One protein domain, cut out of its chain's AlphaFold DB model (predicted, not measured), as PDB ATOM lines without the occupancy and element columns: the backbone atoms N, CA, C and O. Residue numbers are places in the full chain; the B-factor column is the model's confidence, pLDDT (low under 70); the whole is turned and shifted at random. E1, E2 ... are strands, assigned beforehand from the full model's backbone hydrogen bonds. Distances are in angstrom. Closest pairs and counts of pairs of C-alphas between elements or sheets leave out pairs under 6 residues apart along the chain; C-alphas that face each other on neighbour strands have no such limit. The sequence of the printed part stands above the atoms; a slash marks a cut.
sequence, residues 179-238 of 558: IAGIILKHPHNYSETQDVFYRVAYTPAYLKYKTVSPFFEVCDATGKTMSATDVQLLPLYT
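Overview. This is residues 179 to 238 of the 558 residues of an uncharacterized protein of Aspergillus turcosus (UniProt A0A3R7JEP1). A four-stranded antiparallel sheet, curled like part of a barrel, forms the body, and the small E2-E3 hairpin makes a separate arm at one end of the long axis. At the other end, residues 210 to 215, the turn of the E4-E5 hairpin, stick out. The printed part has 60 residues and six named strands, E1 to E6 in chain order, with sheet orders E5 E4 E1 E6 and E2 E3; it has no named helix and is all strand, though under half of its residues are in named elements. It is loose, with a radius of gyration of the C-alphas of 13.4 A, and elongated, spanning 42 by 22 by 17 A.

Arrangement. In the strongly twisted larger sheet, E4, residues 204 to 209, is staggered: its residues 204 to 206 pair with E1, residues 179 to 183, and 206 to 209 with E5, residues 216 to 219. N 205 and O 181 are 2.8 A apart, and N 208 and O 217 also 2.8 A, both within hydrogen-bond range. Edge strand E6, residues 231 to 233, is antiparallel to E1 at 143 degrees, with N 182 and O 232 at 2.9 A. E2, residues 189 to 191, and E3, residues 196 to 198, form a hairpin, with N 198 and O 189 at 2.8 A; both are apart from the larger sheet's strands.

Along the chain. E1 begins at C-alpha 179 (0.412, 24.822, -18.486) and is 10.7 A long. E4 is longest at 16.2 A; E5 measures 9.6 A, E2 6.5 A, and E3 and E6 6.1 A each. E6 ends at C-alpha 233 (-6.081, 21.176, -13.363).

Size, cuts and confidence. The farthest C-alphas, those of Asp 195 and Val 212, are 43.0 A apart. The printed part has no cut, and the link E5 to E6 is long. Mean pLDDT of the printed part is 73.1; residues 185 to 194, 196 to 202 and 228 are under 70.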
ATOM      1  N   ILE A 179       1.461  24.295 -19.361       78.81
ATOM      2  CA  ILE A 179       0.412  24.822 -18.486       78.81
ATOM      3  C   ILE A 179      -0.630  23.725 -18.248       78.81
ATOM      4  O   ILE A 179      -1.361  23.317 -19.156       78.81
ATOM      5  N   ALA A 180      -0.688  23.258 -17.007       78.00
ATOM      6  CA  ALA A 180      -1.525  22.161 -16.550       78.00
ATOM      7  C   ALA A 180      -2.837  22.627 -15.915       78.00
ATOM      8  O   ALA A 180      -3.830  21.898 -15.887       78.00
ATOM      9  N   GLY A 181      -2.852  23.848 -15.391       81.25
ATOM     10  CA  GLY A 181      -3.964  24.336 -14.598       81.25
ATOM     11  C   GLY A 181      -3.747  25.739 -14.074       81.25
ATOM     12  O   GLY A 181      -2.886  26.478 -14.548       81.25
ATOM     13  N   ILE A 182      -4.542  26.078 -13.072       79.56
ATOM     14  CA  ILE A 182      -4.473  27.344 -12.351       79.56
ATOM     15  C   ILE A 182      -4.255  27.080 -10.869       79.56
ATOM     16  O   ILE A 182      -4.859  26.181 -10.282       79.56
ATOM     17  N   ILE A 183      -3.403  27.888 -10.258       78.69
ATOM     18  CA  ILE A 183      -3.139  27.829  -8.828       78.69
ATOM     19  C   ILE A 183      -4.263  28.569  -8.098       78.69
ATOM     20  O   ILE A 183      -4.525  29.751  -8.340       78.69
ATOM     21  N   LEU A 184      -4.944  27.857  -7.203       71.56
ATOM     22  CA  LEU A 184      -6.072  28.350  -6.414       71.56
ATOM     23  C   LEU A 184      -5.607  29.075  -5.148       71.56
ATOM     24  O   LEU A 184      -6.223  30.056  -4.714       71.56
ATOM     25  N   LYS A 185      -4.516  28.602  -4.540       67.00
ATOM     26  CA  LYS A 185      -3.973  29.131  -3.287       67.00
ATOM     27  C   LYS A 185      -2.512  29.525  -3.454       67.00
ATOM     28  O   LYS A 185      -1.631  28.679  -3.448       67.00
ATOM     29  N   HIS A 186      -2.281  30.830  -3.583       61.56
ATOM     30  CA  HIS A 186      -0.956  31.424  -3.431       61.56
ATOM     31  C   HIS A 186      -0.776  31.978  -2.019       61.56
ATOM     32  O   HIS A 186      -1.735  32.556  -1.490       61.56
ATOM     33  N   PRO A 187       0.422  31.844  -1.424       60.75
ATOM     34  CA  PRO A 187       0.774  32.601  -0.234       60.75
ATOM     35  C   PRO A 187       0.720  34.109  -0.531       60.75
ATOM     36  O   PRO A 187       0.843  34.544  -1.679       60.75
ATOM     37  N   HIS A 188       0.496  34.913   0.507       60.97
ATOM     38  CA  HIS A 188       0.565  36.367   0.378       60.97
ATOM     39  C   HIS A 188       2.021  36.767   0.130       60.97
ATOM     40  O   HIS A 188       2.901  36.387   0.900       60.97
ATOM     41  N   ASN A 189       2.265  37.529  -0.932       58.94
ATOM     42  CA  ASN A 189       3.565  38.129  -1.200       58.94
ATOM     43  C   ASN A 189       3.539  39.579  -0.731       58.94
ATOM     44  O   ASN A 189       2.539  40.275  -0.906       58.94
ATOM     45  N   TYR A 190       4.634  40.032  -0.133       57.47
ATOM     46  CA  TYR A 190       4.793  41.419   0.278       57.47
ATOM     47  C   TYR A 190       5.547  42.192  -0.806       57.47
ATOM     48  O   TYR A 190       6.616  41.765  -1.239       57.47
ATOM     49  N   SER A 191       4.986  43.309  -1.267       58.50
ATOM     50  CA  SER A 191       5.676  44.241  -2.161       58.50
ATOM     51  C   SER A 191       6.266  45.375  -1.335       58.50
ATOM     52  O   SER A 191       5.515  46.195  -0.818       58.50
ATOM     53  N   GLU A 192       7.595  45.469  -1.257       61.12
ATOM     54  CA  GLU A 192       8.267  46.594  -0.586       61.12
ATOM     55  C   GLU A 192       8.000  47.935  -1.282       61.12
ATOM     56  O   GLU A 192       7.871  48.965  -0.631       61.12
ATOM     57  N   THR A 193       7.882  47.934  -2.613       65.44
ATOM     58  CA  THR A 193       7.649  49.150  -3.407       65.44
ATOM     59  C   THR A 193       6.240  49.706  -3.263       65.44
ATOM     60  O   THR A 193       6.044  50.909  -3.420       65.44
ATOM     61  N   GLN A 194       5.257  48.844  -3.003       69.25
ATOM     62  CA  GLN A 194       3.858  49.239  -2.835       69.25
ATOM     63  C   GLN A 194       3.390  49.179  -1.376       69.25
ATOM     64  O   GLN A 194       2.266  49.592  -1.109       69.25
ATOM     65  N   ASP A 195       4.228  48.683  -0.461       70.75
ATOM     66  CA  ASP A 195       3.943  48.514   0.971       70.75
ATOM     67  C   ASP A 195       2.632  47.745   1.238       70.75
ATOM     68  O   ASP A 195       1.826  48.082   2.103       70.75
ATOM     69  N   VAL A 196       2.368  46.712   0.430       53.81
ATOM     70  CA  VAL A 196       1.138  45.913   0.518       53.81
ATOM     71  C   VAL A 196       1.412  44.423   0.400       53.81
ATOM     72  O   VAL A 196       2.250  43.969  -0.386       53.81
ATOM     73  N   PHE A 197       0.624  43.644   1.141       53.66
ATOM     74  CA  PHE A 197       0.462  42.221   0.881       53.66
ATOM     75  C   PHE A 197      -0.506  42.034  -0.281       53.66
ATOM     76  O   PHE A 197      -1.665  42.444  -0.214       53.66
ATOM     77  N   TYR A 198      -0.042  41.384  -1.339       50.28
ATOM     78  CA  TYR A 198      -0.863  41.028  -2.483       50.28
ATOM     79  C   TYR A 198      -0.847  39.517  -2.691       50.28
ATOM     80  O   TYR A 198       0.136  38.819  -2.438       50.28
ATOM     81  N   ARG A 199      -1.975  38.996  -3.166       58.91
ATOM     82  CA  ARG A 199      -2.116  37.597  -3.554       58.91
ATOM     83  C   ARG A 199      -2.427  37.552  -5.036       58.91
ATOM     84  O   ARG A 199      -3.450  38.076  -5.472       58.91
ATOM     85  N   VAL A 200      -1.551  36.917  -5.806       57.03
ATOM     86  CA  VAL A 200      -1.799  36.710  -7.232       57.03
ATOM     87  C   VAL A 200      -2.782  35.552  -7.360       57.03
ATOM     88  O   VAL A 200      -2.455  34.403  -7.069       57.03
ATOM     89  N   ALA A 201      -4.021  35.862  -7.726       52.66
ATOM     90  CA  ALA A 201      -5.006  34.841  -8.046       52.66
ATOM     91  C   ALA A 201      -4.750  34.311  -9.467       52.66
ATOM     92  O   ALA A 201      -4.428  35.090 -10.363       52.66
ATOM     93  N   TYR A 202      -4.938  33.004  -9.676       64.38
ATOM     94  CA  TYR A 202      -4.984  32.380 -11.007       64.38
ATOM     95  C   TYR A 202      -3.682  32.429 -11.819       64.38
ATOM     96  O   TYR A 202      -3.704  32.636 -13.032       64.38
ATOM     97  N   THR A 203      -2.537  32.211 -11.180       72.44
ATOM     98  CA  THR A 203      -1.302  31.956 -11.935       72.44
ATOM     99  C   THR A 203      -1.308  30.546 -12.533       72.44
ATOM    100  O   THR A 203      -1.974  29.651 -11.996       72.44
ATOM    101  N   PRO A 204      -0.585  30.322 -13.644       76.19
ATOM    102  CA  PRO A 204      -0.507  29.008 -14.261       76.19
ATOM    103  C   PRO A 204       0.188  28.012 -13.330       76.19
ATOM    104  O   PRO A 204       1.259  28.291 -12.794       76.19
ATOM    105  N   ALA A 205      -0.419  26.842 -13.171       81.75
ATOM    106  CA  ALA A 205       0.268  25.652 -12.698       81.75
ATOM    107  C   ALA A 205       0.838  24.913 -13.905       81.75
ATOM    108  O   ALA A 205       0.201  24.856 -14.960       81.75
ATOM    109  N   TYR A 206       2.006  24.316 -13.737       83.56
ATOM    110  CA  TYR A 206       2.734  23.620 -14.781       83.56
ATOM    111  C   TYR A 206       2.847  22.133 -14.478       83.56
ATOM    112  O   TYR A 206       2.811  21.727 -13.319       83.56
ATOM    113  N   LEU A 207       2.991  21.322 -15.522       81.69
ATOM    114  CA  LEU A 207       3.342  19.916 -15.387       81.69
ATOM    115  C   LEU A 207       4.844  19.745 -15.619       81.69
ATOM    116  O   LEU A 207       5.361  20.114 -16.675       81.69
ATOM    117  N   LYS A 208       5.525  19.151 -14.644       84.62
ATOM    118  CA  LYS A 208       6.923  18.741 -14.731       84.62
ATOM    119  C   LYS A 208       6.993  17.227 -14.831       84.62
ATOM    120  O   LYS A 208       6.429  16.533 -13.993       84.62
ATOM    121  N   TYR A 209       7.697  16.709 -15.829       84.06
ATOM    122  CA  TYR A 209       7.824  15.268 -16.036       84.06
ATOM    123  C   TYR A 209       8.998  14.680 -15.249       84.06
ATOM    124  O   TYR A 209      10.046  15.312 -15.108       84.06
ATOM    125  N   LYS A 210       8.826  13.458 -14.736       85.12
ATOM    126  CA  LYS A 210       9.859  12.711 -14.005       85.12
ATOM    127  C   LYS A 210       9.948  11.283 -14.524       85.12
ATOM    128  O   LYS A 210       8.935  10.635 -14.740       85.12
ATOM    129  N   THR A 211      11.160  10.757 -14.663       81.69
ATOM    130  CA  THR A 211      11.399   9.369 -15.105       81.69
ATOM    131  C   THR A 211      11.045   8.319 -14.039       81.69
ATOM    132  O   THR A 211      11.095   7.118 -14.303       81.69
ATOM    133  N   VAL A 212      10.653   8.760 -12.840       82.00
ATOM    134  CA  VAL A 212      10.205   7.933 -11.713       82.00
ATOM    135  C   VAL A 212       8.741   8.208 -11.394       82.00
ATOM    136  O   VAL A 212       8.246   9.299 -11.654       82.00
ATOM    137  N   SER A 213       8.052   7.221 -10.824       75.88
ATOM    138  CA  SER A 213       6.662   7.378 -10.392       75.88
ATOM    139  C   SER A 213       6.572   8.297  -9.158       75.88
ATOM    140  O   SER A 213       7.379   8.111  -8.246       75.88
ATOM    141  N   PRO A 214       5.606   9.235  -9.083       74.25
ATOM    142  CA  PRO A 214       4.644   9.591 -10.129       74.25
ATOM    143  C   PRO A 214       5.342  10.307 -11.300       74.25
ATOM    144  O   PRO A 214       6.073  11.269 -11.092       74.25
ATOM    145  N   PHE A 215       5.099   9.854 -12.542       81.94
ATOM    146  CA  PHE A 215       5.810  10.304 -13.764       81.94
ATOM    147  C   PHE A 215       5.627  11.789 -14.117       81.94
ATOM    148  O   PHE A 215       6.120  12.282 -15.135       81.94
ATOM    149  N   PHE A 216       4.882  12.505 -13.291       84.44
ATOM    150  CA  PHE A 216       4.621  13.918 -13.399       84.44
ATOM    151  C   PHE A 216       4.437  14.513 -12.005       84.44
ATOM    152  O   PHE A 216       3.940  13.868 -11.083       84.44
ATOM    153  N   GLU A 217       4.759  15.789 -11.895       85.88
ATOM    154  CA  GLU A 217       4.445  16.630 -10.755       85.88
ATOM    155  C   GLU A 217       3.828  17.930 -11.236       85.88
ATOM    156  O   GLU A 217       4.125  18.417 -12.326       85.88
ATOM    157  N   VAL A 218       2.957  18.492 -10.409       85.06
ATOM    158  CA  VAL A 218       2.419  19.823 -10.646       85.06
ATOM    159  C   VAL A 218       3.317  20.814  -9.926       85.06
ATOM    160  O   VAL A 218       3.609  20.628  -8.746       85.06
ATOM    161  N   CYS A 219       3.768  21.851 -10.618       83.12
ATOM    162  CA  CYS A 219       4.643  22.869 -10.055       83.12
ATOM    163  C   CYS A 219       4.196  24.285 -10.414       83.12
ATOM    164  O   CYS A 219       3.412  24.498 -11.340       83.12
ATOM    165  N   ASP A 220       4.696  25.266  -9.672       79.88
ATOM    166  CA  ASP A 220       4.543  26.676 -10.024       79.88
ATOM    167  C   ASP A 220       5.580  27.121 -11.076       79.88
ATOM    168  O   ASP A 220       6.396  26.332 -11.560       79.88
ATOM    169  N   ALA A 221       5.558  28.409 -11.434       74.44
ATOM    170  CA  ALA A 221       6.501  29.004 -12.385       74.44
ATOM    171  C   ALA A 221       7.972  28.956 -11.924       74.44
ATOM    172  O   ALA A 221       8.871  29.128 -12.743       74.44
ATOM    173  N   THR A 222       8.224  28.734 -10.630       72.88
ATOM    174  CA  THR A 222       9.574  28.596 -10.063       72.88
ATOM    175  C   THR A 222      10.073  27.149 -10.096       72.88
ATOM    176  O   THR A 222      11.236  26.886  -9.799       72.88
ATOM    177  N   GLY A 223       9.206  26.201 -10.474       70.06
ATOM    178  CA  GLY A 223       9.495  24.771 -10.466       70.06
ATOM    179  C   GLY A 223       9.296  24.110  -9.099       70.06
ATOM    180  O   GLY A 223       9.679  22.949  -8.939       70.06
ATOM    181  N   LYS A 224       8.696  24.810  -8.125       80.19
ATOM    182  CA  LYS A 224       8.367  24.255  -6.807       80.19
ATOM    183  C   LYS A 224       7.135  23.361  -6.912       80.19
ATOM    184  O   LYS A 224       6.104  23.785  -7.436       80.19
ATOM    185  N   THR A 225       7.239  22.133  -6.408       82.69
ATOM    186  CA  THR A 225       6.140  21.156  -6.406       82.69
ATOM    187  C   THR A 225       4.969  21.650  -5.555       82.69
ATOM    188  O   THR A 225       5.155  22.229  -4.482       82.69
ATOM    189  N   MET A 226       3.755  21.424  -6.050       74.56
ATOM    190  CA  MET A 226       2.501  21.883  -5.465       74.56
ATOM    191  C   MET A 226       1.585  20.720  -5.089       74.56
ATOM    192  O   MET A 226       1.551  19.696  -5.772       74.56
ATOM    193  N   SER A 227       0.788  20.909  -4.033       77.94
ATOM    194  CA  SER A 227      -0.275  19.968  -3.673       77.94
ATOM    195  C   SER A 227      -1.411  20.003  -4.698       77.94
ATOM    196  O   SER A 227      -1.787  21.061  -5.209       77.94
ATOM    197  N   ALA A 228      -2.036  18.846  -4.933       69.06
ATOM    198  CA  ALA A 228      -3.229  18.729  -5.769       69.06
ATOM    199  C   ALA A 228      -4.420  19.561  -5.249       69.06
ATOM    200  O   ALA A 228      -5.307  19.901  -6.025       69.06
ATOM    201  N   THR A 229      -4.448  19.917  -3.958       75.88
ATOM    202  CA  THR A 229      -5.498  20.767  -3.363       75.88
ATOM    203  C   THR A 229      -5.344  22.248  -3.695       75.88
ATOM    204  O   THR A 229      -6.313  23.003  -3.604       75.88
ATOM    205  N   ASP A 230      -4.136  22.668  -4.068       76.44
ATOM    206  CA  ASP A 230      -3.810  24.071  -4.323       76.44
ATOM    207  C   ASP A 230      -3.917  24.427  -5.804       76.44
ATOM    208  O   ASP A 230      -3.751  25.590  -6.175       76.44
ATOM    209  N   VAL A 231      -4.232  23.443  -6.649       78.06
ATOM    210  CA  VAL A 231      -4.288  23.582  -8.102       78.06
ATOM    211  C   VAL A 231      -5.596  23.027  -8.645       78.06
ATOM    212  O   VAL A 231      -6.008  21.917  -8.331       78.06
ATOM    213  N   GLN A 232      -6.219  23.782  -9.543       81.69
ATOM    214  CA  GLN A 232      -7.274  23.277 -10.406       81.69
ATOM    215  C   GLN A 232      -6.679  22.944 -11.772       81.69
ATOM    216  O   GLN A 232      -6.317  23.837 -12.540       81.69
ATOM    217  N   LEU A 233      -6.566  21.651 -12.069       81.12
ATOM    218  CA  LEU A 233      -6.081  21.176 -13.363       81.12
ATOM    219  C   LEU A 233      -7.137  21.367 -14.459       81.12
ATOM    220  O   LEU A 233      -8.342  21.284 -14.204       81.12
ATOM    221  N   LEU A 234      -6.684  21.606 -15.693       76.94
ATOM    222  CA  LEU A 234      -7.578  21.668 -16.849       76.94
ATOM    223  C   LEU A 234      -8.200  20.281 -17.114       76.94
ATOM    224  O   LEU A 234      -7.537  19.267 -16.894       76.94
ATOM    225  N   PRO A 235      -9.432  20.203 -17.661       73.31
ATOM    226  CA  PRO A 235     -10.146  18.933 -17.864       73.31
ATOM    227  C   PRO A 235      -9.399  17.882 -18.699       73.31
ATOM    228  O   PRO A 235      -9.632  16.686 -18.551       73.31
ATOM    229  N   LEU A 236      -8.489  18.320 -19.573       71.94
ATOM    230  CA  LEU A 236      -7.632  17.448 -20.381       71.94
ATOM    231  C   LEU A 236      -6.590  16.662 -19.562       71.94
ATOM    232  O   LEU A 236      -6.120  15.617 -20.011       71.94
ATOM    233  N   TYR A 237      -6.271  17.101 -18.345       73.56
ATOM    234  CA  TYR A 237      -5.354  16.418 -17.432       73.56
ATOM    235  C   TYR A 237      -6.106  15.432 -16.527       73.56
ATOM    236  O   TYR A 237      -6.040  15.507 -15.301       73.56
ATOM    237  N   THR A 238      -6.818  14.481 -17.135       79.00
ATOM    238  CA  THR A 238      -7.243  13.244 -16.451       79.00
ATOM    239  C   THR A 238      -6.024  12.364 -16.168       79.00
ATOM    240  O   THR A 238      -4.987  12.558 -16.791       79.00
TER     241      THR A 238